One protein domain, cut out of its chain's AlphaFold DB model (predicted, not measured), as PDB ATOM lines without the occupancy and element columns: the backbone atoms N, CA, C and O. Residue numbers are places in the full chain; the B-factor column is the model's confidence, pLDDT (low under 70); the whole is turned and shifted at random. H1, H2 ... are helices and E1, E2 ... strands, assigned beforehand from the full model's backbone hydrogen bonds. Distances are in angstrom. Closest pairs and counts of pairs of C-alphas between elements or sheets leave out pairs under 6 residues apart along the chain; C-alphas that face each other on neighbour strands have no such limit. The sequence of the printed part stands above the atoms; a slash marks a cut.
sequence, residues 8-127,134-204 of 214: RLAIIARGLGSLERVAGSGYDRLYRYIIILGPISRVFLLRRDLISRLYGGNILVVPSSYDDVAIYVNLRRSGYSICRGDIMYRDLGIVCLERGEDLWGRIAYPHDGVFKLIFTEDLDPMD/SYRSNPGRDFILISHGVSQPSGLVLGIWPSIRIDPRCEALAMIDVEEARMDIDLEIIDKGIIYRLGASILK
ATOM      1  N   ARG A   8       5.116  32.474 -43.548       87.19
ATOM      2  CA  ARG A   8       5.986  33.565 -43.103       87.19
ATOM      3  C   ARG A   8       6.175  34.597 -44.202       87.19
ATOM      4  O   ARG A   8       6.955  34.391 -45.139       87.19
ATOM      5  N   LEU A   9       5.424  35.688 -44.114       87.56
ATOM      6  CA  LEU A   9       5.318  36.654 -45.194       87.56
ATOM      7  C   LEU A   9       6.547  37.556 -45.227       87.56
ATOM      8  O   LEU A   9       7.333  37.496 -46.172       87.56
ATOM      9  N   ALA A  10       6.711  38.390 -44.206       91.25
ATOM     10  CA  ALA A  10       7.710  39.445 -44.216       91.25
ATOM     11  C   ALA A  10       8.408  39.587 -42.869       91.25
ATOM     12  O   ALA A  10       7.788  39.481 -41.814       91.25
ATOM     13  N   ILE A  11       9.699  39.895 -42.926       93.00
ATOM     14  CA  ILE A  11      10.455  40.404 -41.790       93.00
ATOM     15  C   ILE A  11      10.870  41.842 -42.083       93.00
ATOM     16  O   ILE A  11      11.418  42.131 -43.147       93.00
ATOM     17  N   ILE A  12      10.594  42.751 -41.154       93.19
ATOM     18  CA  ILE A  12      10.972  44.162 -41.241       93.19
ATOM     19  C   ILE A  12      12.052  44.405 -40.197       93.19
ATOM     20  O   ILE A  12      11.822  44.193 -39.010       93.19
ATOM     21  N   ALA A  13      13.226  44.849 -40.631       93.38
ATOM     22  CA  ALA A  13      14.378  45.057 -39.768       93.38
ATOM     23  C   ALA A  13      14.880  46.499 -39.837       93.38
ATOM     24  O   ALA A  13      15.071  47.065 -40.915       93.38
ATOM     25  N   ARG A  14      15.152  47.069 -38.664       91.62
ATOM     26  CA  ARG A  14      15.706  48.408 -38.472       91.62
ATOM     27  C   ARG A  14      16.814  48.375 -37.427       91.62
ATOM     28  O   ARG A  14      16.627  47.833 -36.341       91.62
ATOM     29  N   GLY A  15      17.917  49.061 -37.707       90.44
ATOM     30  CA  GLY A  15      19.031  49.192 -36.766       90.44
ATOM     31  C   GLY A  15      20.027  48.036 -36.848       90.44
ATOM     32  O   GLY A  15      19.803  47.046 -37.541       90.44
ATOM     33  N   LEU A  16      21.173  48.193 -36.184       91.06
ATOM     34  CA  LEU A  16      22.324  47.312 -36.371       91.06
ATOM     35  C   LEU A  16      22.046  45.893 -35.866       91.06
ATOM     36  O   LEU A  16      22.190  44.949 -36.636       91.06
ATOM     37  N   GLY A  17      21.620  45.739 -34.613       90.06
ATOM     38  CA  GLY A  17      21.385  44.428 -34.007       90.06
ATOM     39  C   GLY A  17      20.266  43.649 -34.700       90.06
ATOM     40  O   GLY A  17      20.394  42.445 -34.931       90.06
ATOM     41  N   SER A  18      19.200  44.326 -35.133       91.25
ATOM     42  CA  SER A  18      18.144  43.687 -35.934       91.25
ATOM     43  C   SER A  18      18.670  43.179 -37.282       91.25
ATOM     44  O   SER A  18      18.359  42.058 -37.685       91.25
ATOM     45  N   LEU A  19      19.527  43.951 -37.957       92.38
ATOM     46  CA  LEU A  19      20.160  43.539 -39.214       92.38
ATOM     47  C   LEU A  19      21.175  42.402 -39.024       92.38
ATOM     48  O   LEU A  19      21.237  41.496 -39.855       92.38
ATOM     49  N   GLU A  20      21.929  42.388 -37.923       91.19
ATOM     50  CA  GLU A  20      22.817  41.272 -37.570       91.19
ATOM     51  C   GLU A  20      22.042  39.971 -37.368       91.19
ATOM     52  O   GLU A  20      22.472  38.916 -37.840       91.19
ATOM     53  N   ARG A  21      20.866  40.041 -36.737       89.94
ATOM     54  CA  ARG A  21      19.974  38.884 -36.587       89.94
ATOM     55  C   ARG A  21      19.439  38.398 -37.924       89.94
ATOM     56  O   ARG A  21      19.456  37.193 -38.163       89.94
ATOM     57  N   VAL A  22      19.025  39.303 -38.814       89.94
ATOM     58  CA  VAL A  22      18.631  38.934 -40.186       89.94
ATOM     59  C   VAL A  22      19.767  38.194 -40.897       89.94
ATOM     60  O   VAL A  22      19.538  37.120 -41.448       89.94
ATOM     61  N   ALA A  23      21.000  38.699 -40.810       87.62
ATOM     62  CA  ALA A  23      22.173  38.093 -41.448       87.62
ATOM     63  C   ALA A  23      22.678  36.797 -40.779       87.62
ATOM     64  O   ALA A  23      23.466  36.065 -41.386       87.62
ATOM     65  N   GLY A  24      22.323  36.556 -39.512       84.00
ATOM     66  CA  GLY A  24      22.843  35.457 -38.691       84.00
ATOM     67  C   GLY A  24      21.886  34.280 -38.500       84.00
ATOM     68  O   GLY A  24      22.347  33.156 -38.323       84.00
ATOM     69  N   SER A  25      20.574  34.510 -38.557       78.50
ATOM     70  CA  SER A  25      19.566  33.519 -38.144       78.50
ATOM     71  C   SER A  25      18.880  32.780 -39.300       78.50
ATOM     72  O   SER A  25      17.917  32.052 -39.071       78.50
ATOM     73  N   GLY A  26      19.339  32.959 -40.543       76.56
ATOM     74  CA  GLY A  26      18.765  32.282 -41.714       76.56
ATOM     75  C   GLY A  26      17.348  32.745 -42.076       76.56
ATOM     76  O   GLY A  26      16.592  31.999 -42.701       76.56
ATOM     77  N   TYR A  27      16.959  33.954 -41.654       82.00
ATOM     78  CA  TYR A  27      15.627  34.509 -41.918       82.00
ATOM     79  C   TYR A  27      15.334  34.660 -43.418       82.00
ATOM     80  O   TYR A  27      14.180  34.548 -43.822       82.00
ATOM     81  N   ASP A  28      16.369  34.820 -44.242       74.75
ATOM     82  CA  ASP A  28      16.321  34.835 -45.709       74.75
ATOM     83  C   ASP A  28      15.729  33.565 -46.329       74.75
ATOM     84  O   ASP A  28      15.163  33.619 -47.420       74.75
ATOM     85  N   ARG A  29      15.820  32.434 -45.620       78.31
ATOM     86  CA  ARG A  29      15.231  31.150 -46.028       78.31
ATOM     87  C   ARG A  29      13.837  30.924 -45.459       78.31
ATOM     88  O   ARG A  29      13.121  30.051 -45.939       78.31
ATOM     89  N   LEU A  30      13.488  31.648 -44.398       83.19
ATOM     90  CA  LEU A  30      12.262  31.433 -43.635       83.19
ATOM     91  C   LEU A  30      11.145  32.379 -44.054       83.19
ATOM     92  O   LEU A  30       9.994  31.964 -44.016       83.19
ATOM     93  N   TYR A  31      11.475  33.613 -44.427       87.69
ATOM     94  CA  TYR A  31      10.513  34.639 -44.813       87.69
ATOM     95  C   TYR A  31      10.568  34.888 -46.317       87.69
ATOM     96  O   TYR A  31      11.643  34.932 -46.917       87.69
ATOM     97  N   ARG A  32       9.396  35.086 -46.929       87.94
ATOM     98  CA  ARG A  32       9.299  35.401 -48.363       87.94
ATOM     99  C   ARG A  32       9.927  36.760 -48.686       87.94
ATOM    100  O   ARG A  32      10.543  36.911 -49.745       87.94
ATOM    101  N   TYR A  33       9.794  37.716 -47.766       90.00
ATOM    102  CA  TYR A  33      10.244  39.095 -47.915       90.00
ATOM    103  C   TYR A  33      11.106  39.544 -46.741       90.00
ATOM    104  O   TYR A  33      10.741  39.356 -45.583       90.00
ATOM    105  N   ILE A  34      12.226  40.196 -47.046       92.19
ATOM    106  CA  ILE A  34      13.020  40.927 -46.058       92.19
ATOM    107  C   ILE A  34      12.950  42.406 -46.413       92.19
ATOM    108  O   ILE A  34      13.307  42.810 -47.519       92.19
ATOM    109  N   ILE A  35      12.517  43.222 -45.464       93.88
ATOM    110  CA  ILE A  35      12.385  44.662 -45.631       93.88
ATOM    111  C   ILE A  35      13.331  45.345 -44.655       93.88
ATOM    112  O   ILE A  35      13.221  45.185 -43.442       93.88
ATOM    113  N   ILE A  36      14.283  46.102 -45.187       93.81
ATOM    114  CA  ILE A  36      15.210  46.905 -44.394       93.81
ATOM    115  C   ILE A  36      14.673  48.325 -44.337       93.81
ATOM    116  O   ILE A  36      14.481  48.963 -45.371       93.81
ATOM    117  N   LEU A  37      14.458  48.820 -43.127       91.94
ATOM    118  CA  LEU A  37      13.880  50.129 -42.881       91.94
ATOM    119  C   LEU A  37      14.963  51.132 -42.481       91.94
ATOM    120  O   LEU A  37      15.740  50.877 -41.556       91.94
ATOM    121  N   GLY A  38      15.006  52.275 -43.167       89.62
ATOM    122  CA  GLY A  38      15.920  53.370 -42.844       89.62
ATOM    123  C   GLY A  38      15.641  54.027 -41.478       89.62
ATOM    124  O   GLY A  38      14.556  53.855 -40.910       89.62
ATOM    125  N   PRO A  39      16.601  54.804 -40.938       89.50
ATOM    126  CA  PRO A  39      17.878  55.158 -41.507       89.50
ATOM    127  C   PRO A  39      18.901  54.030 -41.348       89.50
ATOM    128  O   PRO A  39      19.040  53.408 -40.295       89.50
ATOM    129  N   ILE A  40      19.649  53.794 -42.418       90.00
ATOM    130  CA  ILE A  40      20.704  52.800 -42.552       90.00
ATOM    131  C   ILE A  40      22.091  53.441 -42.645       90.00
ATOM    132  O   ILE A  40      23.076  52.716 -42.528       90.00
ATOM    133  N   SER A  41      22.218  54.770 -42.795       88.69
ATOM    134  CA  SER A  41      23.510  55.456 -42.998       88.69
ATOM    135  C   SER A  41      24.561  55.023 -41.984       88.69
ATOM    136  O   SER A  41      25.668  54.638 -42.354       88.69
ATOM    137  N   ARG A  42      24.206  55.005 -40.694       87.25
ATOM    138  CA  ARG A  42      25.130  54.600 -39.626       87.25
ATOM    139  C   ARG A  42      25.596  53.150 -39.784       87.25
ATOM    140  O   ARG A  42      26.783  52.880 -39.635       87.25
ATOM    141  N   VAL A  43      24.686  52.224 -40.094       88.62
ATOM    142  CA  VAL A  43      25.025  50.804 -40.300       88.62
ATOM    143  C   VAL A  43      25.878  50.639 -41.552       88.62
ATOM    144  O   VAL A  43      26.892  49.951 -41.517       88.62
ATOM    145  N   PHE A  44      25.511  51.316 -42.638       88.19
ATOM    146  CA  PHE A  44      26.234  51.278 -43.902       88.19
ATOM    147  C   PHE A  44      27.685  51.751 -43.757       88.19
ATOM    148  O   PHE A  44      28.596  51.107 -44.276       88.19
ATOM    149  N   LEU A  45      27.902  52.847 -43.024       86.44
ATOM    150  CA  LEU A  45      29.231  53.420 -42.801       86.44
ATOM    151  C   LEU A  45      30.089  52.574 -41.854       86.44
ATOM    152  O   LEU A  45      31.283  52.420 -42.093       86.44
ATOM    153  N   LEU A  46      29.499  52.028 -40.786       87.25
ATOM    154  CA  LEU A  46      30.251  51.312 -39.750       87.25
ATOM    155  C   LEU A  46      30.430  49.817 -40.040       87.25
ATOM    156  O   LEU A  46      31.385  49.219 -39.555       87.25
ATOM    157  N   ARG A  47      29.507  49.196 -40.783       89.62
ATOM    158  CA  ARG A  47      29.405  47.737 -40.957       89.62
ATOM    159  C   ARG A  47      29.084  47.354 -42.399       89.62
ATOM    160  O   ARG A  47      28.094  46.687 -42.703       89.62
ATOM    161  N   ARG A  48      29.962  47.762 -43.319       84.00
ATOM    162  CA  ARG A  48      29.860  47.418 -44.748       84.00
ATOM    163  C   ARG A  48      29.904  45.905 -45.003       84.00
ATOM    164  O   ARG A  48      29.299  45.428 -45.964       84.00
ATOM    165  N   ASP A  49      30.592  45.157 -44.141       89.12
ATOM    166  CA  ASP A  49      30.608  43.691 -44.128       89.12
ATOM    167  C   ASP A  49      29.199  43.115 -43.926       89.12
ATOM    168  O   ASP A  49      28.777  42.237 -44.676       89.12
ATOM    169  N   LEU A  50      28.450  43.657 -42.960       89.62
ATOM    170  CA  LEU A  50      27.091  43.228 -42.653       89.62
ATOM    171  C   LEU A  50      26.146  43.529 -43.812       89.62
ATOM    172  O   LEU A  50      25.389  42.649 -44.213       89.62
ATOM    173  N   ILE A  51      26.220  44.741 -44.372       88.25
ATOM    174  CA  ILE A  51      25.437  45.093 -45.560       88.25
ATOM    175  C   ILE A  51      25.728  44.080 -46.663       88.25
ATOM    176  O   ILE A  51      24.816  43.398 -47.102       88.25
ATOM    177  N   SER A  52      26.995  43.863 -47.016       85.62
ATOM    178  CA  SER A  52      27.367  42.923 -48.084       85.62
ATOM    179  C   SER A  52      26.834  41.500 -47.857       85.62
ATOM    180  O   SER A  52      26.423  40.848 -48.811       85.62
ATOM    181  N   ARG A  53      26.795  41.028 -46.603       84.75
ATOM    182  CA  ARG A  53      26.228  39.718 -46.234       84.75
ATOM    183  C   ARG A  53      24.716  39.643 -46.362       84.75
ATOM    184  O   ARG A  53      24.194  38.561 -46.602       84.75
ATOM    185  N   LEU A  54      24.023  40.756 -46.144       84.19
ATOM    186  CA  LEU A  54      22.577  40.800 -46.275       84.19
ATOM    187  C   LEU A  54      22.153  40.700 -47.735       84.19
ATOM    188  O   LEU A  54      21.050  40.261 -47.970       84.19
ATOM    189  N   TYR A  55      22.978  41.075 -48.710       77.62
ATOM    190  CA  TYR A  55      22.579  41.117 -50.119       77.62
ATOM    191  C   TYR A  55      21.890  39.828 -50.631       77.62
ATOM    192  O   TYR A  55      22.427  38.729 -50.504       77.62
ATOM    193  N   GLY A  56      20.718  39.975 -51.268       68.50
ATOM    194  CA  GLY A  56      19.940  38.868 -51.836       68.50
ATOM    195  C   GLY A  56      18.649  39.318 -52.538       68.50
ATOM    196  O   GLY A  56      18.114  40.390 -52.263       68.50
ATOM    197  N   GLY A  57      18.117  38.486 -53.443       67.50
ATOM    198  CA  GLY A  57      16.973  38.823 -54.315       67.50
ATOM    199  C   GLY A  57      15.602  38.964 -53.631       67.50
ATOM    200  O   GLY A  57      14.617  39.225 -54.317       67.50
ATOM    201  N   ASN A  58      15.521  38.777 -52.310       77.81
ATOM    202  CA  ASN A  58      14.292  38.916 -51.512       77.81
ATOM    203  C   ASN A  58      14.271  40.211 -50.678       77.81
ATOM    204  O   ASN A  58      13.340  40.402 -49.896       77.81
ATOM    205  N   ILE A  59      15.270  41.090 -50.828       88.94
ATOM    206  CA  ILE A  59      15.426  42.276 -49.977       88.94
ATOM    207  C   ILE A  59      14.942  43.544 -50.656       88.94
ATOM    208  O   ILE A  59      15.381  43.891 -51.753       88.94
ATOM    209  N   LEU A  60      14.099  44.269 -49.931       92.81
ATOM    210  CA  LEU A  60      13.671  45.618 -50.251       92.81
ATOM    211  C   LEU A  60      14.178  46.578 -49.176       92.81
ATOM    212  O   LEU A  60      14.002  46.333 -47.987       92.81
ATOM    213  N   VAL A  61      14.790  47.685 -49.582       93.12
ATOM    214  CA  VAL A  61      15.165  48.773 -48.674       93.12
ATOM    215  C   VAL A  61      14.130  49.882 -48.800       93.12
ATOM    216  O   VAL A  61      13.938  50.427 -49.887       93.12
ATOM    217  N   VAL A  62      13.488  50.229 -47.692       92.50
ATOM    218  CA  VAL A  62      12.599  51.387 -47.590       92.50
ATOM    219  C   VAL A  62      13.426  52.561 -47.062       92.50
ATOM    220  O   VAL A  62      13.967  52.472 -45.952       92.50
ATOM    221  N   PRO A  63      13.604  53.622 -47.867       89.56
ATOM    222  CA  PRO A  63      14.437  54.748 -47.493       89.56
ATOM    223  C   PRO A  63      13.799  55.567 -46.372       89.56
ATOM    224  O   PRO A  63      12.612  55.455 -46.090       89.56
ATOM    225  N   SER A  64      14.613  56.409 -45.750       86.88
ATOM    226  CA  SER A  64      14.218  57.329 -44.702       86.88
ATOM    227  C   SER A  64      14.789  58.719 -44.962       86.88
ATOM    228  O   SER A  64      15.939  58.841 -45.386       86.88
ATOM    229  N   SER A  65      14.019  59.768 -44.665       83.81
ATOM    230  CA  SER A  65      14.467  61.169 -44.763       83.81
ATOM    231  C   SER A  65      15.620  61.509 -43.813       83.81
ATOM    232  O   SER A  65      16.295  62.517 -44.000       83.81
ATOM    233  N   TYR A  66      15.876  60.662 -42.814       81.56
ATOM    234  CA  TYR A  66      16.994  60.799 -41.880       81.56
ATOM    235  C   TYR A  66      18.344  60.321 -42.447       81.56
ATOM    236  O   TYR A  66      19.366  60.465 -41.773       81.56
ATOM    237  N   ASP A  67      18.368  59.738 -43.648       86.75
ATOM    238  CA  ASP A  67      19.583  59.271 -44.317       86.75
ATOM    239  C   ASP A  67      20.063  60.208 -45.427       86.75
ATOM    240  O   ASP A  67      19.286  60.899 -46.082       86.75
ATOM    241  N   ASP A  68      21.363  60.133 -45.717       86.81
ATOM    242  CA  ASP A  68      21.925  60.734 -46.921       86.81
ATOM    243  C   ASP A  68      21.505  59.929 -48.167       86.81
ATOM    244  O   ASP A  68      21.711  58.714 -48.258       86.81
ATOM    245  N   VAL A  69      20.964  60.623 -49.172       86.31
ATOM    246  CA  VAL A  69      20.556  60.051 -50.464       86.31
ATOM    247  C   VAL A  69      21.689  59.257 -51.130       86.31
ATOM    248  O   VAL A  69      21.433  58.243 -51.793       86.31
ATOM    249  N   ALA A  70      22.948  59.660 -50.938       89.88
ATOM    250  CA  ALA A  70      24.119  58.973 -51.472       89.88
ATOM    251  C   ALA A  70      24.227  57.518 -50.983       89.88
ATOM    252  O   ALA A  70      24.706  56.655 -51.726       89.88
ATOM    253  N   ILE A  71      23.744  57.209 -49.776       90.62
ATOM    254  CA  ILE A  71      23.722  55.843 -49.235       90.62
ATOM    255  C   ILE A  71      22.830  54.950 -50.097       90.62
ATOM    256  O   ILE A  71      23.265  53.885 -50.539       90.62
ATOM    257  N   TYR A  72      21.623  55.404 -50.434       90.50
ATOM    258  CA  TYR A  72      20.695  54.641 -51.274       90.50
ATOM    259  C   TYR A  72      21.163  54.516 -52.722       90.50
ATOM    260  O   TYR A  72      20.915  53.495 -53.366       90.50
ATOM    261  N   VAL A  73      21.869  55.523 -53.248       90.94
ATOM    262  CA  VAL A  73      22.523  55.425 -54.562       90.94
ATOM    263  C   VAL A  73      23.583  54.323 -54.551       90.94
ATOM    264  O   VAL A  73      23.627  53.513 -55.478       90.94
ATOM    265  N   ASN A  74      24.406  54.253 -53.503       90.19
ATOM    266  CA  ASN A  74      25.421  53.211 -53.368       90.19
ATOM    267  C   ASN A  74      24.802  51.821 -53.185       90.19
ATOM    268  O   ASN A  74      25.204  50.896 -53.885       90.19
ATOM    269  N   LEU A  75      23.786  51.677 -52.331       90.38
ATOM    270  CA  LEU A  75      23.051  50.418 -52.169       90.38
ATOM    271  C   LEU A  75      22.449  49.944 -53.497       90.38
ATOM    272  O   LEU A  75      22.626  48.790 -53.879       90.38
ATOM    273  N   ARG A  76      21.818  50.842 -54.260       90.38
ATOM    274  CA  ARG A  76      21.288  50.510 -55.588       90.38
ATOM    275  C   ARG A  76      22.385  50.053 -56.553       90.38
ATOM    276  O   ARG A  76      22.184  49.088 -57.282       90.38
ATOM    277  N   ARG A  77      23.551  50.712 -56.557       88.50
ATOM    278  CA  ARG A  77      24.719  50.287 -57.359       88.50
ATOM    279  C   ARG A  77      25.240  48.913 -56.944       88.50
ATOM    280  O   ARG A  77      25.738  48.180 -57.788       88.50
ATOM    281  N   SER A  78      25.102  48.560 -55.669       86.94
ATOM    282  CA  SER A  78      25.394  47.226 -55.141       86.94
ATOM    283  C   SER A  78      24.271  46.206 -55.380       86.94
ATOM    284  O   SER A  78      24.381  45.086 -54.901       86.94
ATOM    285  N   GLY A  79      23.217  46.568 -56.123       86.88
ATOM    286  CA  GLY A  79      22.151  45.662 -56.556       86.88
ATOM    287  C   GLY A  79      20.920  45.612 -55.648       86.88
ATOM    288  O   GLY A  79      20.032  44.800 -55.894       86.88
ATOM    289  N   TYR A  80      20.833  46.441 -54.603       90.25
ATOM    290  CA  TYR A  80      19.655  46.459 -53.732       90.25
ATOM    291  C   TYR A  80      18.442  47.073 -54.430       90.25
ATOM    292  O   TYR A  80      18.542  48.116 -55.087       90.25
ATOM    293  N   SER A  81      17.276  46.476 -54.189       90.94
ATOM    294  CA  SER A  81      15.990  47.081 -54.522       90.94
ATOM    295  C   SER A  81      15.667  48.167 -53.499       90.94
ATOM    296  O   SER A  81      15.612  47.892 -52.302       90.94
ATOM    297  N   ILE A  82      15.459  49.400 -53.962       91.06
ATOM    298  CA  ILE A  82      15.073  50.537 -53.119       91.06
ATOM    299  C   ILE A  82      13.624  50.899 -53.436       91.06
ATOM    300  O   ILE A  82      13.301  51.140 -54.601       91.06
ATOM    301  N   CYS A  83      12.772  50.972 -52.418       89.31
ATOM    302  CA  CYS A  83      11.398  51.432 -52.566       89.31
ATOM    303  C   CYS A  83      11.376  52.951 -52.791       89.31
ATOM    304  O   CYS A  83      11.962  53.691 -52.009       89.31
ATOM    305  N   ARG A  84      10.749  53.424 -53.871       79.81
ATOM    306  CA  ARG A  84      10.670  54.860 -54.226       79.81
ATOM    307  C   ARG A  84       9.255  55.283 -54.641       79.81
ATOM    308  O   ARG A  84       9.099  56.156 -55.484       79.81
ATOM    309  N   GLY A  85       8.249  54.576 -54.139       82.75
ATOM    310  CA  GLY A  85       6.851  54.737 -54.521       82.75
ATOM    311  C   GLY A  85       6.127  53.397 -54.478       82.75
ATOM    312  O   GLY A  85       6.511  52.507 -53.715       82.75
ATOM    313  N   ASP A  86       5.116  53.246 -55.327       84.75
ATOM    314  CA  ASP A  86       4.284  52.043 -55.358       84.75
ATOM    315  C   ASP A  86       4.912  50.990 -56.263       84.75
ATOM    316  O   ASP A  86       5.191  51.239 -57.440       84.75
ATOM    317  N   ILE A  87       5.140  49.802 -55.715       83.94
ATOM    318  CA  ILE A  87       5.703  48.676 -56.450       83.94
ATOM    319  C   ILE A  87       4.938  47.396 -56.129       83.94
ATOM    320  O   ILE A  87       4.587  47.119 -54.984       83.94
ATOM    321  N   MET A  88       4.751  46.561 -57.149       80.94
ATOM    322  CA  MET A  88       4.404  45.164 -56.935       80.94
ATOM    323  C   MET A  88       5.693  44.381 -56.712       80.94
ATOM    324  O   MET A  88       6.467  44.153 -57.646       80.94
ATOM    325  N   TYR A  89       5.949  43.988 -55.469       76.25
ATOM    326  CA  TYR A  89       7.101  43.174 -55.120       76.25
ATOM    327  C   TYR A  89       6.679  41.704 -55.089       76.25
ATOM    328  O   TYR A  89       6.298  41.164 -54.055       76.25
ATOM    329  N   ARG A  90       6.738  41.065 -56.266       76.62
ATOM    330  CA  ARG A  90       6.225  39.706 -56.533       76.62
ATOM    331  C   ARG A  90       4.709  39.599 -56.328       76.62
ATOM    332  O   ARG A  90       3.982  40.003 -57.226       76.62
ATOM    333  N   ASP A  91       4.249  39.035 -55.209       77.69
ATOM    334  CA  ASP A  91       2.826  38.893 -54.852       77.69
ATOM    335  C   ASP A  91       2.392  39.849 -53.727       77.69
ATOM    336  O   ASP A  91       1.262  39.765 -53.252       77.69
ATOM    337  N   LEU A  92       3.279  40.765 -53.324       81.75
ATOM    338  CA  LEU A  92       3.060  41.739 -52.264       81.75
ATOM    339  C   LEU A  92       3.027  43.161 -52.834       81.75
ATOM    340  O   LEU A  92       3.990  43.614 -53.456       81.75
ATOM    341  N   GLY A  93       1.940  43.889 -52.584       86.00
ATOM    342  CA  GLY A  93       1.888  45.321 -52.861       86.00
ATOM    343  C   GLY A  93       2.731  46.078 -51.840       86.00
ATOM    344  O   GLY A  93       2.545  45.917 -50.637       86.00
ATOM    345  N   ILE A  94       3.660  46.914 -52.287       87.31
ATOM    346  CA  ILE A  94       4.394  47.819 -51.405       87.31
ATOM    347  C   ILE A  94       4.095  49.247 -51.834       87.31
ATOM    348  O   ILE A  94       4.277  49.598 -52.997       87.31
ATOM    349  N   VAL A  95       3.663  50.064 -50.884       86.88
ATOM    350  CA  VAL A  95       3.423  51.497 -51.067       86.88
ATOM    351  C   VAL A  95       4.389  52.214 -50.141       86.88
ATOM    352  O   VAL A  95       4.297  52.050 -48.930       86.88
ATOM    353  N   CYS A  96       5.334  52.972 -50.685       87.06
ATOM    354  CA  CYS A  96       6.214  53.821 -49.885       87.06
ATOM    355  C   CYS A  96       5.831  55.272 -50.118       87.06
ATOM    356  O   CYS A  96       5.979  55.768 -51.233       87.06
ATOM    357  N   LEU A  97       5.321  55.901 -49.066       82.88
ATOM    358  CA  LEU A  97       4.897  57.288 -49.075       82.88
ATOM    359  C   LEU A  97       6.051  58.188 -48.669       82.88
ATOM    360  O   LEU A  97       6.725  57.954 -47.660       82.88
ATOM    361  N   GLU A  98       6.260  59.230 -49.460       75.81
ATOM    362  CA  GLU A  98       7.113  60.338 -49.070       75.81
ATOM    363  C   GLU A  98       6.419  61.202 -48.011       75.81
ATOM    364  O   GLU A  98       5.202  61.166 -47.806       75.81
ATOM    365  N   ARG A  99       7.226  61.998 -47.311       72.56
ATOM    366  CA  ARG A  99       6.734  62.918 -46.293       72.56
ATOM    367  C   ARG A  99       5.736  63.915 -46.904       72.56
ATOM    368  O   ARG A  99       6.082  64.637 -47.836       72.56
ATOM    369  N   GLY A 100       4.534  63.990 -46.347       70.62
ATOM    370  CA  GLY A 100       3.442  64.872 -46.747       70.62
ATOM    371  C   GLY A 100       2.539  64.311 -47.845       70.62
ATOM    372  O   GLY A 100       1.622  65.017 -48.265       70.62
ATOM    373  N   GLU A 101       2.771  63.085 -48.324       73.38
ATOM    374  CA  GLU A 101       1.890  62.453 -49.308       73.38
ATOM    375  C   GLU A 101       0.556  62.004 -48.690       73.38
ATOM    376  O   GLU A 101       0.500  61.496 -47.569       73.38
ATOM    377  N   ASP A 102      -0.533  62.166 -49.451       71.50
ATOM    378  CA  ASP A 102      -1.865  61.708 -49.049       71.50
ATOM    379  C   ASP A 102      -1.947  60.174 -49.071       71.50
ATOM    380  O   ASP A 102      -1.970  59.534 -50.128       71.50
ATOM    381  N   LEU A 103      -2.036  59.594 -47.874       70.62
ATOM    382  CA  LEU A 103      -2.194  58.162 -47.646       70.62
ATOM    383  C   LEU A 103      -3.418  57.599 -48.380       70.62
ATOM    384  O   LEU A 103      -3.333  56.551 -49.024       70.62
ATOM    385  N   TRP A 104      -4.564  58.279 -48.306       68.88
ATOM    386  CA  TRP A 104      -5.842  57.716 -48.748       68.88
ATOM    387  C   TRP A 104      -5.989  57.746 -50.265       68.88
ATOM    388  O   TRP A 104      -6.433  56.756 -50.854       68.88
ATOM    389  N   GLY A 105      -5.526  58.817 -50.912       63.22
ATOM    390  CA  GLY A 105      -5.414  58.889 -52.367       63.22
ATOM    391  C   GLY A 105      -4.502  57.808 -52.956       63.22
ATOM    392  O   GLY A 105      -4.724  57.367 -54.082       63.22
ATOM    393  N   ARG A 106      -3.511  57.320 -52.200       63.28
ATOM    394  CA  ARG A 106      -2.554  56.293 -52.652       63.28
ATOM    395  C   ARG A 106      -3.020  54.866 -52.377       63.28
ATOM    396  O   ARG A 106      -2.754  53.976 -53.177       63.28
ATOM    397  N   ILE A 107      -3.773  54.629 -51.302       61.31
ATOM    398  CA  ILE A 107      -4.350  53.303 -51.005       61.31
ATOM    399  C   ILE A 107      -5.401  52.893 -52.044       61.31
ATOM    400  O   ILE A 107      -5.531  51.702 -52.346       61.31
ATOM    401  N   ALA A 108      -6.123  53.874 -52.592       57.44
ATOM    402  CA  ALA A 108      -7.292  53.671 -53.441       57.44
ATOM    403  C   ALA A 108      -7.001  53.310 -54.915       57.44
ATOM    404  O   ALA A 108      -7.957  53.064 -55.643       57.44
ATOM    405  N   TYR A 109      -5.740  53.291 -55.381       54.31
ATOM    406  CA  TYR A 109      -5.455  53.259 -56.830       54.31
ATOM    407  C   TYR A 109      -4.519  52.151 -57.373       54.31
ATOM    408  O   TYR A 109      -4.747  51.732 -58.509       54.31
ATOM    409  N   PRO A 110      -3.512  51.607 -56.659       52.00
ATOM    410  CA  PRO A 110      -2.683  50.523 -57.195       52.00
ATOM    411  C   PRO A 110      -2.945  49.177 -56.497       52.00
ATOM    412  O   PRO A 110      -2.793  49.061 -55.282       52.00
ATOM    413  N   HIS A 111      -3.253  48.133 -57.279       57.00
ATOM    414  CA  HIS A 111      -3.282  46.711 -56.869       57.00
ATOM    415  C   HIS A 111      -4.457  46.264 -55.978       57.00
ATOM    416  O   HIS A 111      -4.254  45.663 -54.921       57.00
ATOM    417  N   ASP A 112      -5.689  46.534 -56.406       60.28
ATOM    418  CA  ASP A 112      -6.889  45.982 -55.759       60.28
ATOM    419  C   ASP A 112      -6.856  44.445 -55.698       60.28
ATOM    420  O   ASP A 112      -6.512  43.771 -56.673       60.28
ATOM    421  N   GLY A 113      -7.207  43.892 -54.533       62.72
ATOM    422  CA  GLY A 113      -7.227  42.447 -54.273       62.72
ATOM    423  C   GLY A 113      -5.872  41.814 -53.926       62.72
ATOM    424  O   GLY A 113      -5.782  40.588 -53.865       62.72
ATOM    425  N   VAL A 114      -4.824  42.616 -53.706       75.00
ATOM    426  CA  VAL A 114      -3.503  42.153 -53.248       75.00
ATOM    427  C   VAL A 114      -3.213  42.711 -51.858       75.00
ATOM    428  O   VAL A 114      -3.512  43.871 -51.582       75.00
ATOM    429  N   PHE A 115      -2.589  41.899 -50.999       78.19
ATOM    430  CA  PHE A 115      -2.134  42.348 -49.688       78.19
ATOM    431  C   PHE A 115      -1.024  43.399 -49.811       78.19
ATOM    432  O   PHE A 115      -0.107  43.238 -50.619       78.19
ATOM    433  N   LYS A 116      -1.099  44.473 -49.018       82.81
ATOM    434  CA  LYS A 116      -0.205  45.629 -49.111       82.81
ATOM    435  C   LYS A 116       0.540  45.900 -47.803       82.81
ATOM    436  O   LYS A 116      -0.039  45.884 -46.721       82.81
ATOM    437  N   LEU A 117       1.821  46.236 -47.898       87.12
ATOM    438  CA  LEU A 117       2.539  46.922 -46.824       87.12
ATOM    439  C   LEU A 117       2.718  48.379 -47.223       87.12
ATOM    440  O   LEU A 117       3.252  48.675 -48.294       87.12
ATOM    441  N   ILE A 118       2.262  49.278 -46.362       87.19
ATOM    442  CA  ILE A 118       2.302  50.714 -46.613       87.19
ATOM    443  C   ILE A 118       3.298  51.328 -45.653       87.19
ATOM    444  O   ILE A 118       3.115  51.240 -44.447       87.19
ATOM    445  N   PHE A 119       4.334  51.962 -46.173       88.12
ATOM    446  CA  PHE A 119       5.366  52.633 -45.405       88.12
ATOM    447  C   PHE A 119       5.143  54.138 -45.468       88.12
ATOM    448  O   PHE A 119       4.938  54.684 -46.548       88.12
ATOM    449  N   THR A 120       5.180  54.801 -44.319       84.81
ATOM    450  CA  THR A 120       5.073  56.260 -44.213       84.81
ATOM    451  C   THR A 120       6.041  56.777 -43.161       84.81
ATOM    452  O   THR A 120       6.224  56.139 -42.122       84.81
ATOM    453  N   GLU A 121       6.640  57.942 -43.397       79.44
ATOM    454  CA  GLU A 121       7.415  58.629 -42.359       79.44
ATOM    455  C   GLU A 121       6.595  59.578 -41.502       79.44
ATOM    456  O   GLU A 121       6.929  59.812 -40.337       79.44
ATOM    457  N   ASP A 122       5.491  60.079 -42.046       69.19
ATOM    458  CA  ASP A 122       4.569  60.883 -41.274       69.19
ATOM    459  C   ASP A 122       3.588  59.999 -40.514       69.19
ATOM    460  O   ASP A 122       3.113  58.954 -40.974       69.19
ATOM    461  N   LEU A 123       3.240  60.488 -39.332       61.34
ATOM    462  CA  LEU A 123       1.894  60.288 -38.843       61.34
ATOM    463  C   LEU A 123       1.031  61.244 -39.640       61.34
ATOM    464  O   LEU A 123       1.284  62.442 -39.584       61.34
ATOM    465  N   ASP A 124      -0.000  60.754 -40.307       52.53
ATOM    466  CA  ASP A 124      -1.161  61.608 -40.480       52.53
ATOM    467  C   ASP A 124      -1.834  61.679 -39.094       52.53
ATOM    468  O   ASP A 124      -2.341  60.652 -38.609       52.53
ATOM    469  N   PRO A 125      -1.754  62.802 -38.346       44.47
ATOM    470  CA  PRO A 125      -2.574  62.982 -37.165       44.47
ATOM    471  C   PRO A 125      -4.015  63.117 -37.646       44.47
ATOM    472  O   PRO A 125      -4.489  64.222 -37.851       44.47
ATOM    473  N   MET A 126      -4.672  61.969 -37.834       46.97
ATOM    474  CA  MET A 126      -6.080  61.790 -38.183       46.97
ATOM    475  C   MET A 126      -6.906  63.070 -38.025       46.97
ATOM    476  O   MET A 126      -7.426  63.348 -36.936       46.97
ATOM    477  N   ASP A 127      -7.097  63.809 -39.115       34.81
ATOM    478  CA  ASP A 127      -8.227  64.714 -39.169       34.81
ATOM    479  C   ASP A 127      -9.467  63.817 -39.253       34.81
ATOM    480  O   ASP A 127      -9.793  63.214 -40.280       34.81
ATOM    481  N   SER A 134     -17.918  57.780 -46.610       36.72
ATOM    482  CA  SER A 134     -18.482  56.456 -46.889       36.72
ATOM    483  C   SER A 134     -17.640  55.238 -46.478       36.72
ATOM    484  O   SER A 134     -17.068  54.532 -47.305       36.72
ATOM    485  N   TYR A 135     -17.801  54.856 -45.213       40.81
ATOM    486  CA  TYR A 135     -17.560  53.523 -44.632       40.81
ATOM    487  C   TYR A 135     -18.140  52.324 -45.438       40.81
ATOM    488  O   TYR A 135     -17.957  51.170 -45.052       40.81
ATOM    489  N   ARG A 136     -18.900  52.574 -46.518       35.09
ATOM    490  CA  ARG A 136     -19.748  51.605 -47.236       35.09
ATOM    491  C   ARG A 136     -19.168  51.064 -48.542       35.09
ATOM    492  O   ARG A 136     -19.716  50.111 -49.080       35.09
ATOM    493  N   SER A 137     -18.066  51.612 -49.027       36.59
ATOM    494  CA  SER A 137     -17.375  51.138 -50.229       36.59
ATOM    495  C   SER A 137     -15.906  50.977 -49.880       36.59
ATOM    496  O   SER A 137     -15.097  51.814 -50.246       36.59
ATOM    497  N   ASN A 138     -15.604  49.987 -49.041       42.44
ATOM    498  CA  ASN A 138     -14.327  49.856 -48.344       42.44
ATOM    499  C   ASN A 138     -13.435  48.840 -49.094       42.44
ATOM    500  O   ASN A 138     -13.604  47.642 -48.863       42.44
ATOM    501  N   PRO A 139     -12.526  49.253 -50.006       41.06
ATOM    502  CA  PRO A 139     -11.757  48.329 -50.840       41.06
ATOM    503  C   PRO A 139     -10.444  47.877 -50.172       41.06
ATOM    504  O   PRO A 139      -9.672  47.150 -50.781       41.06
ATOM    505  N   GLY A 140     -10.146  48.293 -48.934       48.50
ATOM    506  CA  GLY A 140      -8.809  48.148 -48.345       48.50
ATOM    507  C   GLY A 140      -8.808  47.530 -46.952       48.50
ATOM    508  O   GLY A 140      -8.658  48.247 -45.969       48.50
ATOM    509  N   ARG A 141      -8.955  46.205 -46.850       57.25
ATOM    510  CA  ARG A 141      -8.710  45.458 -45.593       57.25
ATOM    511  C   ARG A 141      -7.457  44.583 -45.635       57.25
ATOM    512  O   ARG A 141      -7.039  44.076 -44.602       57.25
ATOM    513  N   ASP A 142      -6.824  44.479 -46.797       70.88
ATOM    514  CA  ASP A 142      -5.611  43.698 -46.999       70.88
ATOM    515  C   ASP A 142      -4.371  44.596 -46.921       70.88
ATOM    516  O   ASP A 142      -3.585  44.640 -47.860       70.88
ATOM    517  N   PHE A 143      -4.185  45.366 -45.842       76.50
ATOM    518  CA  PHE A 143      -2.935  46.109 -45.665       76.50
ATOM    519  C   PHE A 143      -2.481  46.247 -44.209       76.50
ATOM    520  O   PHE A 143      -3.297  46.246 -43.289       76.50
ATOM    521  N   ILE A 144      -1.169  46.414 -44.014       81.25
ATOM    522  CA  ILE A 144      -0.570  46.897 -42.758       81.25
ATOM    523  C   ILE A 144       0.067  48.260 -43.023       81.25
ATOM    524  O   ILE A 144       0.855  48.412 -43.960       81.25
ATOM    525  N   LEU A 145      -0.243  49.235 -42.168       83.12
ATOM    526  CA  LEU A 145       0.416  50.541 -42.167       83.12
ATOM    527  C   LEU A 145       1.681  50.501 -41.299       83.12
ATOM    528  O   LEU A 145       1.643  50.071 -40.157       83.12
ATOM    529  N   ILE A 146       2.814  50.966 -41.800       86.06
ATOM    530  CA  ILE A 146       4.106  50.945 -41.114       86.06
ATOM    531  C   ILE A 146       4.635  52.372 -41.085       86.06
ATOM    532  O   ILE A 146       5.160  52.883 -42.073       86.06
ATOM    533  N   SER A 147       4.500  53.019 -39.932       83.06
ATOM    534  CA  SER A 147       5.024  54.362 -39.714       83.06
ATOM    535  C   SER A 147       6.451  54.286 -39.174       83.06
ATOM    536  O   SER A 147       6.675  53.780 -38.069       83.06
ATOM    537  N   HIS A 148       7.423  54.794 -39.928       78.19
ATOM    538  CA  HIS A 148       8.844  54.736 -39.595       78.19
ATOM    539  C   HIS A 148       9.470  56.127 -39.611       78.19
ATOM    540  O   HIS A 148       9.393  56.820 -40.603       78.19
ATOM    541  N   GLY A 149      10.124  56.563 -38.536       70.94
ATOM    542  CA  GLY A 149      10.581  57.967 -38.452       70.94
ATOM    543  C   GLY A 149       9.741  58.844 -37.528       70.94
ATOM    544  O   GLY A 149       9.936  60.051 -37.447       70.94
ATOM    545  N   VAL A 150       8.857  58.223 -36.755       62.81
ATOM    546  CA  VAL A 150       7.982  58.887 -35.793       62.81
ATOM    547  C   VAL A 150       8.625  58.906 -34.402       62.81
ATOM    548  O   VAL A 150       8.920  57.853 -33.864       62.81
ATOM    549  N   SER A 151       8.775  60.058 -33.748       62.62
ATOM    550  CA  SER A 151       9.332  60.164 -32.378       62.62
ATOM    551  C   SER A 151       8.348  59.811 -31.239       62.62
ATOM    552  O   SER A 151       8.533  60.234 -30.095       62.62
ATOM    553  N   GLN A 152       7.277  59.079 -31.553       58.38
ATOM    554  CA  GLN A 152       6.160  58.735 -30.661       58.38
ATOM    555  C   GLN A 152       6.186  57.245 -30.284       58.38
ATOM    556  O   GLN A 152       6.805  56.457 -31.000       58.38
ATOM    557  N   PRO A 153       5.495  56.836 -29.196       53.88
ATOM    558  CA  PRO A 153       5.470  55.448 -28.748       53.88
ATOM    559  C   PRO A 153       5.084  54.460 -29.854       53.88
ATOM    560  O   PRO A 153       4.109  54.648 -30.591       53.88
ATOM    561  N   SER A 154       5.871  53.392 -29.917       64.06
ATOM    562  CA  SER A 154       5.687  52.262 -30.813       64.06
ATOM    563  C   SER A 154       4.434  51.458 -30.448       64.06
ATOM    564  O   SER A 154       4.144  51.248 -29.272       64.06
ATOM    565  N   GLY A 155       3.688  50.997 -31.451       60.53
ATOM    566  CA  GLY A 155       2.417  50.290 -31.275       60.53
ATOM    567  C   GLY A 155       2.038  49.468 -32.505       60.53
ATOM    568  O   GLY A 155       2.671  49.627 -33.548       60.53
ATOM    569  N   LEU A 156       1.037  48.589 -32.341       63.09
ATOM    570  CA  LEU A 156       0.574  47.611 -33.345       63.09
ATOM    571  C   LEU A 156      -0.782  47.951 -34.001       63.09
ATOM    572  O   LEU A 156      -1.163  47.303 -34.977       63.09
ATOM    573  N   VAL A 157      -1.506  48.965 -33.514       62.62
ATOM    574  CA  VAL A 157      -2.825  49.351 -34.049       62.62
ATOM    575  C   VAL A 157      -3.000  50.873 -34.033       62.62
ATOM    576  O   VAL A 157      -2.715  51.523 -33.024       62.62
ATOM    577  N   LEU A 158      -3.511  51.432 -35.135       58.41
ATOM    578  CA  LEU A 158      -3.908  52.835 -35.274       58.41
ATOM    579  C   LEU A 158      -5.377  52.886 -35.690       58.41
ATOM    580  O   LEU A 158      -5.736  52.548 -36.817       58.41
ATOM    581  N   GLY A 159      -6.241  53.308 -34.765       63.16
ATOM    582  CA  GLY A 159      -7.685  53.251 -34.974       63.16
ATOM    583  C   GLY A 159      -8.155  51.800 -35.089       63.16
ATOM    584  O   GLY A 159      -8.071  51.054 -34.118       63.16
ATOM    585  N   ILE A 160      -8.649  51.419 -36.267       58.81
ATOM    586  CA  ILE A 160      -9.162  50.068 -36.557       58.81
ATOM    587  C   ILE A 160      -8.228  49.236 -37.445       58.81
ATOM    588  O   ILE A 160      -8.540  48.082 -37.728       58.81
ATOM    589  N   TRP A 161      -7.116  49.808 -37.916       67.50
ATOM    590  CA  TRP A 161      -6.219  49.134 -38.854       67.50
ATOM    591  C   TRP A 161      -4.964  48.601 -38.158       67.50
ATOM    592  O   TRP A 161      -4.416  49.285 -37.282       67.50
ATOM    593  N   PRO A 162      -4.460  47.427 -38.581       71.25
ATOM    594  CA  PRO A 162      -3.134  46.960 -38.198       71.25
ATOM    595  C   PRO A 162      -2.079  48.002 -38.570       71.25
ATOM    596  O   PRO A 162      -1.966  48.392 -39.738       71.25
ATOM    597  N   SER A 163      -1.304  48.467 -37.590       76.75
ATOM    598  CA  SER A 163      -0.261  49.454 -37.849       76.75
ATOM    599  C   SER A 163       0.978  49.266 -36.989       76.75
ATOM    600  O   SER A 163       0.869  49.268 -35.772       76.75
ATOM    601  N   ILE A 164       2.165  49.234 -37.576       79.81
ATOM    602  CA  ILE A 164       3.428  49.148 -36.845       79.81
ATOM    603  C   ILE A 164       4.042  50.547 -36.768       79.81
ATOM    604  O   ILE A 164       4.300  51.172 -37.794       79.81
ATOM    605  N   ARG A 165       4.311  51.042 -35.559       79.44
ATOM    606  CA  ARG A 165       5.054  52.296 -35.349       79.44
ATOM    607  C   ARG A 165       6.466  51.998 -34.879       79.44
ATOM    608  O   ARG A 165       6.637  51.286 -33.893       79.44
ATOM    609  N   ILE A 166       7.458  52.553 -35.569       78.81
ATOM    610  CA  ILE A 166       8.870  52.320 -35.271       78.81
ATOM    611  C   ILE A 166       9.582  53.661 -35.054       78.81
ATOM    612  O   ILE A 166       9.794  54.425 -36.006       78.81
ATOM    613  N   ASP A 167       9.961  53.929 -33.797       78.69
ATOM    614  CA  ASP A 167      10.703  55.139 -33.421       78.69
ATOM    615  C   ASP A 167      12.072  55.178 -34.094       78.69
ATOM    616  O   ASP A 167      12.769  54.153 -34.142       78.69
ATOM    617  N   PRO A 168      12.505  56.354 -34.595       77.56
ATOM    618  CA  PRO A 168      13.677  56.373 -35.409       77.56
ATOM    619  C   PRO A 168      14.982  56.009 -34.705       77.56
ATOM    620  O   PRO A 168      15.949  55.621 -35.366       77.56
ATOM    621  N   ARG A 169      15.002  56.155 -33.383       80.44
ATOM    622  CA  ARG A 169      16.164  55.994 -32.507       80.44
ATOM    623  C   ARG A 169      16.296  54.576 -31.963       80.44
ATOM    624  O   ARG A 169      17.335  54.258 -31.391       80.44
ATOM    625  N   CYS A 170      15.264  53.754 -32.129       85.00
ATOM    626  CA  CYS A 170      15.230  52.383 -31.643       85.00
ATOM    627  C   CYS A 170      15.616  51.404 -32.754       85.00
ATOM    628  O   CYS A 170      15.449  51.683 -33.948       85.00
ATOM    629  N   GLU A 171      16.096  50.230 -32.356       89.94
ATOM    630  CA  GLU A 171      16.133  49.086 -33.263       89.94
ATOM    631  C   GLU A 171      14.795  48.359 -33.218       89.94
ATOM    632  O   GLU A 171      14.122  48.350 -32.185       89.94
ATOM    633  N   ALA A 172      14.405  47.751 -34.333       90.19
ATOM    634  CA  ALA A 172      13.165  46.997 -34.396       90.19
ATOM    635  C   ALA A 172      13.273  45.810 -35.347       90.19
ATOM    636  O   ALA A 172      13.854  45.912 -36.432       90.19
ATOM    637  N   LEU A 173      12.640  44.713 -34.947       92.06
ATOM    638  CA  LEU A 173      12.434  43.531 -35.762       92.06
ATOM    639  C   LEU A 173      10.954  43.158 -35.696       92.06
ATOM    640  O   LEU A 173      10.470  42.745 -34.644       92.06
ATOM    641  N   ALA A 174      10.244  43.320 -36.807       90.94
ATOM    642  CA  ALA A 174       8.863  42.880 -36.938       90.94
ATOM    643  C   ALA A 174       8.797  41.631 -37.817       90.94
ATOM    644  O   ALA A 174       9.408  41.591 -38.884       90.94
ATOM    645  N   MET A 175       8.049  40.633 -37.377       91.38
ATOM    646  CA  MET A 175       7.780  39.390 -38.088       91.38
ATOM    647  C   MET A 175       6.288  39.346 -38.391       91.38
ATOM    648  O   MET A 175       5.471  39.538 -37.494       91.38
ATOM    649  N   ILE A 176       5.951  39.161 -39.664       89.00
ATOM    650  CA  ILE A 176       4.577  39.153 -40.155       89.00
ATOM    651  C   ILE A 176       4.322  37.789 -40.776       89.00
ATOM    652  O   ILE A 176       4.874  37.466 -41.836       89.00
ATOM    653  N   ASP A 177       3.447  37.033 -40.131       87.44
ATOM    654  CA  ASP A 177       2.985  35.731 -40.576       87.44
ATOM    655  C   ASP A 177       1.521  35.850 -40.996       87.44
ATOM    656  O   ASP A 177       0.693  36.474 -40.329       87.44
ATOM    657  N   VAL A 178       1.192  35.284 -42.149       79.88
ATOM    658  CA  VAL A 178      -0.163  35.327 -42.691       79.88
ATOM    659  C   VAL A 178      -0.650  33.901 -42.826       79.88
ATOM    660  O   VAL A 178      -0.008  33.082 -43.462       79.88
ATOM    661  N   GLU A 179      -1.805  33.583 -42.271       76.06
ATOM    662  CA  GLU A 179      -2.505  32.326 -42.519       76.06
ATOM    663  C   GLU A 179      -3.816  32.602 -43.254       76.06
ATOM    664  O   GLU A 179      -4.168  33.750 -43.521       76.06
ATOM    665  N   GLU A 180      -4.549  31.559 -43.635       70.38
ATOM    666  CA  GLU A 180      -5.769  31.703 -44.436       70.38
ATOM    667  C   GLU A 180      -6.801  32.631 -43.773       70.38
ATOM    668  O   GLU A 180      -7.308  33.531 -44.438       70.38
ATOM    669  N   ALA A 181      -7.002  32.504 -42.455       71.00
ATOM    670  CA  ALA A 181      -8.004  33.254 -41.689       71.00
ATOM    671  C   ALA A 181      -7.430  34.268 -40.680       71.00
ATOM    672  O   ALA A 181      -8.194  34.970 -40.018       71.00
ATOM    673  N   ARG A 182      -6.104  34.363 -40.530       72.81
ATOM    674  CA  ARG A 182      -5.472  35.243 -39.536       72.81
ATOM    675  C   ARG A 182      -4.154  35.833 -40.012       72.81
ATOM    676  O   ARG A 182      -3.559  35.364 -40.978       72.81
ATOM    677  N   MET A 183      -3.716  36.865 -39.316       77.19
ATOM    678  CA  MET A 183      -2.429  37.511 -39.477       77.19
ATOM    679  C   MET A 183      -1.821  37.720 -38.103       77.19
ATOM    680  O   MET A 183      -2.437  38.354 -37.251       77.19
ATOM    681  N   ASP A 184      -0.621  37.200 -37.914       82.12
ATOM    682  CA  ASP A 184       0.128  37.319 -36.675       82.12
ATOM    683  C   ASP A 184       1.297  38.287 -36.906       82.12
ATOM    684  O   ASP A 184       2.044  38.175 -37.882       82.12
ATOM    685  N   ILE A 185       1.414  39.291 -36.037       84.50
ATOM    686  CA  ILE A 185       2.471  40.302 -36.071       84.50
ATOM    687  C   ILE A 185       3.202  40.270 -34.736       84.50
ATOM    688  O   ILE A 185       2.641  40.664 -33.712       84.50
ATOM    689  N   ASP A 186       4.470  39.878 -34.774       86.81
ATOM    690  CA  ASP A 186       5.377  39.912 -33.631       86.81
ATOM    691  C   ASP A 186       6.400  41.030 -33.819       86.81
ATOM    692  O   ASP A 186       7.213  41.009 -34.744       86.81
ATOM    693  N   LEU A 187       6.388  42.012 -32.924       84.81
ATOM    694  CA  LEU A 187       7.278  43.164 -32.936       84.81
ATOM    695  C   LEU A 187       8.198  43.134 -31.719       84.81
ATOM    696  O   LEU A 187       7.752  43.187 -30.572       84.81
ATOM    697  N   GLU A 188       9.499  43.120 -31.982       87.94
ATOM    698  CA  GLU A 188      10.533  43.338 -30.981       87.94
ATOM    699  C   GLU A 188      11.179  44.708 -31.192       87.94
ATOM    700  O   GLU A 188      11.584  45.044 -32.305       87.94
ATOM    701  N   ILE A 189      11.285  45.496 -30.124       84.62
ATOM    702  CA  ILE A 189      11.899  46.827 -30.134       84.62
ATOM    703  C   ILE A 189      13.000  46.868 -29.094       84.62
ATOM    704  O   ILE A 189      12.789  46.468 -27.951       84.62
ATOM    705  N   ILE A 190      14.154  47.393 -29.486       83.75
ATOM    706  CA  ILE A 190      15.294  47.592 -28.600       83.75
ATOM    707  C   ILE A 190      15.508  49.098 -28.444       83.75
ATOM    708  O   ILE A 190      15.946  49.770 -29.382       83.75
ATOM    709  N   ASP A 191      15.214  49.619 -27.253       83.12
ATOM    710  CA  ASP A 191      15.469  51.013 -26.871       83.12
ATOM    711  C   ASP A 191      16.432  51.044 -25.683       83.12
ATOM    712  O   ASP A 191      16.148  50.496 -24.619       83.12
ATOM    713  N   LYS A 192      17.609  51.651 -25.870       81.25
ATOM    714  CA  LYS A 192      18.662  51.771 -24.838       81.25
ATOM    715  C   LYS A 192      19.001  50.446 -24.127       81.25
ATOM    716  O   LYS A 192      19.322  50.434 -22.943       81.25
ATOM    717  N   GLY A 193      18.948  49.332 -24.857       76.06
ATOM    718  CA  GLY A 193      19.232  47.989 -24.335       76.06
ATOM    719  C   GLY A 193      18.050  47.302 -23.643       76.06
ATOM    720  O   GLY A 193      18.185  46.153 -23.229       76.06
ATOM    721  N   ILE A 194      16.893  47.959 -23.546       75.75
ATOM    722  CA  ILE A 194      15.647  47.362 -23.066       75.75
ATOM    723  C   ILE A 194      14.899  46.771 -24.259       75.75
ATOM    724  O   ILE A 194      14.706  47.447 -25.271       75.75
ATOM    725  N   ILE A 195      14.483  45.510 -24.130       84.50
ATOM    726  CA  ILE A 195      13.740  44.784 -25.161       84.50
ATOM    727  C   ILE A 195      12.248  44.809 -24.822       84.50
ATOM    728  O   ILE A 195      11.829  44.281 -23.791       84.50
ATOM    729  N   TYR A 196      11.447  45.373 -25.721       80.31
ATOM    730  CA  TYR A 196       9.988  45.353 -25.679       80.31
ATOM    731  C   TYR A 196       9.475  44.357 -26.715       80.31
ATOM    732  O   TYR A 196       9.919  44.381 -27.862       80.31
ATOM    733  N   ARG A 197       8.535  43.494 -26.321       83.38
ATOM    734  CA  ARG A 197       7.876  42.544 -27.223       83.38
ATOM    735  C   ARG A 197       6.381  42.789 -27.235       83.38
ATOM    736  O   ARG A 197       5.754  42.830 -26.179       83.38
ATOM    737  N   LEU A 198       5.837  42.953 -28.430       79.12
ATOM    738  CA  LEU A 198       4.423  43.173 -28.685       79.12
ATOM    739  C   LEU A 198       3.983  42.144 -29.726       79.12
ATOM    740  O   LEU A 198       4.608  42.049 -30.776       79.12
ATOM    741  N   GLY A 199       2.927  41.391 -29.429       77.56
ATOM    742  CA  GLY A 199       2.315  40.447 -30.363       77.56
ATOM    743  C   GLY A 199       0.861  40.830 -30.617       77.56
ATOM    744  O   GLY A 199       0.166  41.251 -29.688       77.56
ATOM    745  N   ALA A 200       0.402  40.702 -31.858       76.31
ATOM    746  CA  ALA A 200      -1.000  40.867 -32.223       76.31
ATOM    747  C   ALA A 200      -1.436  39.787 -33.215       76.31
ATOM    748  O   ALA A 200      -0.761  39.559 -34.216       76.31
ATOM    749  N   SER A 201      -2.600  39.192 -32.956       74.06
ATOM    750  CA  SER A 201      -3.286  38.281 -33.874       74.06
ATOM    751  C   SER A 201      -4.554  38.952 -34.393       74.06
ATOM    752  O   SER A 201      -5.432  39.340 -33.621       74.06
ATOM    753  N   ILE A 202      -4.638  39.106 -35.707       71.31
ATOM    754  CA  ILE A 202      -5.674  39.849 -36.425       71.31
ATOM    755  C   ILE A 202      -6.453  38.839 -37.274       71.31
ATOM    756  O   ILE A 202      -5.896  38.224 -38.183       71.31
ATOM    757  N   LEU A 203      -7.733  38.625 -36.967       66.44
ATOM    758  CA  LEU A 203      -8.604  37.724 -37.734       66.44
ATOM    759  C   LEU A 203      -9.008  38.383 -39.053       66.44
ATOM    760  O   LEU A 203      -9.410  39.535 -39.059       66.44
ATOM    761  N   LYS A 204      -8.960  37.671 -40.177       58.31
ATOM    762  CA  LYS A 204      -9.334  38.232 -41.487       58.31
ATOM    763  C   LYS A 204     -10.849  38.445 -41.634       58.31
ATOM    764  O   LYS A 204     -11.270  39.368 -42.330       58.31
TER     765      LYS A 204
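Overview. This is residues 8 to 127 and 134 to 204 of the 214 residues of an uncharacterized protein of Acidilobales archaeon (UniProt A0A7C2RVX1). Two strongly twisted sheets lie partly face to face as a sandwich, with their strands nearly aligned. H1 packs on E1 and E9 on the six-stranded sheet's face turned away from the other sheet, with H2 on the same face, while H3, H4 and H5 gather at one end of the domain; residues 127 and 134, on either side of the cut, lie toward the opposite end. The printed part has 191 residues with six named helices and eleven named strands, in the order E1 H1 H2 E2 H3 H4 E3 H5 E4 E5 H6 E6 E7 E8 E9 E10 E11. The sheets run E3 E2 E1 E9 E10 E11 and E4 E5 E6 E7 E8, both mixed, and the class is mixed, helices and strands. The whole is compact, with a radius of gyration of the C-alphas of 15.8 A, and elongated, spanning 51 by 31 by 31 A.

Along the chain. Find C-alpha 8 at (5.986, 33.565, -43.103); there E1, residues 8 to 14, begins and runs 18.3 A. Next come H1, residues 16 to 24, 12.1 A long, H2, residues 27 to 30, and E2, residues 33 to 37. Read on through H3, residues 41 to 46, H4, residues 48 to 54, E3, residues 59 to 62, and H5, residues 69 to 77, 12.7 A long, which begins at (20.556, 60.051, -50.464). Then follow E4, residues 86 to 89, E5, residues 92 to 97, 16.0 A, H6, residues 103 to 107, and E6, residues 116 to 120. Past the cut you meet E7, residues 143 to 148, and E8, residues 161 to 166, each 15.8 A. E9, residues 171 to 178, runs 23.3 A, E10, residues 182 to 191, 29.1 A, and E11, residues 194 to 203, 29.9 A, ending at (-8.604, 37.724, -37.734).

Arrangement. Start with the six-stranded sheet, whose edge strands are E3 and E11. E3 and E2 are parallel, with N 60 and O 34 at 2.9 A; E2 and E1 are parallel, with N 35 and O 11 at 2.8 A. E1 and E9 are antiparallel, with N 12 and O 174 at 2.8 A. E9, E10 and E11 form a meander, each strand the antiparallel neighbour of the one before; look at N 175 and O 186, 2.8 A, and N 187 and O 198, 2.8 A. H1 is on this sheet at a height of 8.9 A, over E1 and only just over E9, with 3 of its C-alphas there. H2 is on the same face. H1 touches H4, closest at the C-alphas of Ala 23 and Leu 54, 5.5 A, at a steep tilt of 49 degrees, the same way. H3 and H5 are close but not clearly touching, closest at the C-alphas of Ser 41 and Ile 71, 6.3 A. In the other sheet E4 and E5 form a hairpin, with N 87 and O 94 at 2.9 A. E5, E6, E7 and E8 are parallel neighbours in turn; see N 119 and O 95, 2.8 A, N 146 and O 118, 2.7 A, and N 164 and O 145, 2.8 A. H6 only grazes this sheet. In the sandwich, two sheets face to face, the facing parts are 11.3 A centre to centre. Three strand-helix-strand units, two parallel neighbour strands with helices between, have right-handed crossovers: E1, H1 H2, E2; E2, H3 H4, E3; and E5, H6, E6. Each O i to N i+4 pair in H1, H3, H4, H5 and H6 is within hydrogen-bond range; H2 is too short for one.

Size, cuts and confidence. The two C-alphas farthest apart, those of Asp 49 and Arg 136, are 51.1 A apart. Residues 128 to 133 are not printed, and C-alphas 127 and 134 are 15.3 A apart across this cut, in the link E6 to E7. Of the links printed whole, E7 to E8 is long, with 12 residues. The mean pLDDT of the printed part is 78.4; it is under 70 in 40 residues, among them 104 to 113, 122 to 127, 134 to 141 and 150 to 161.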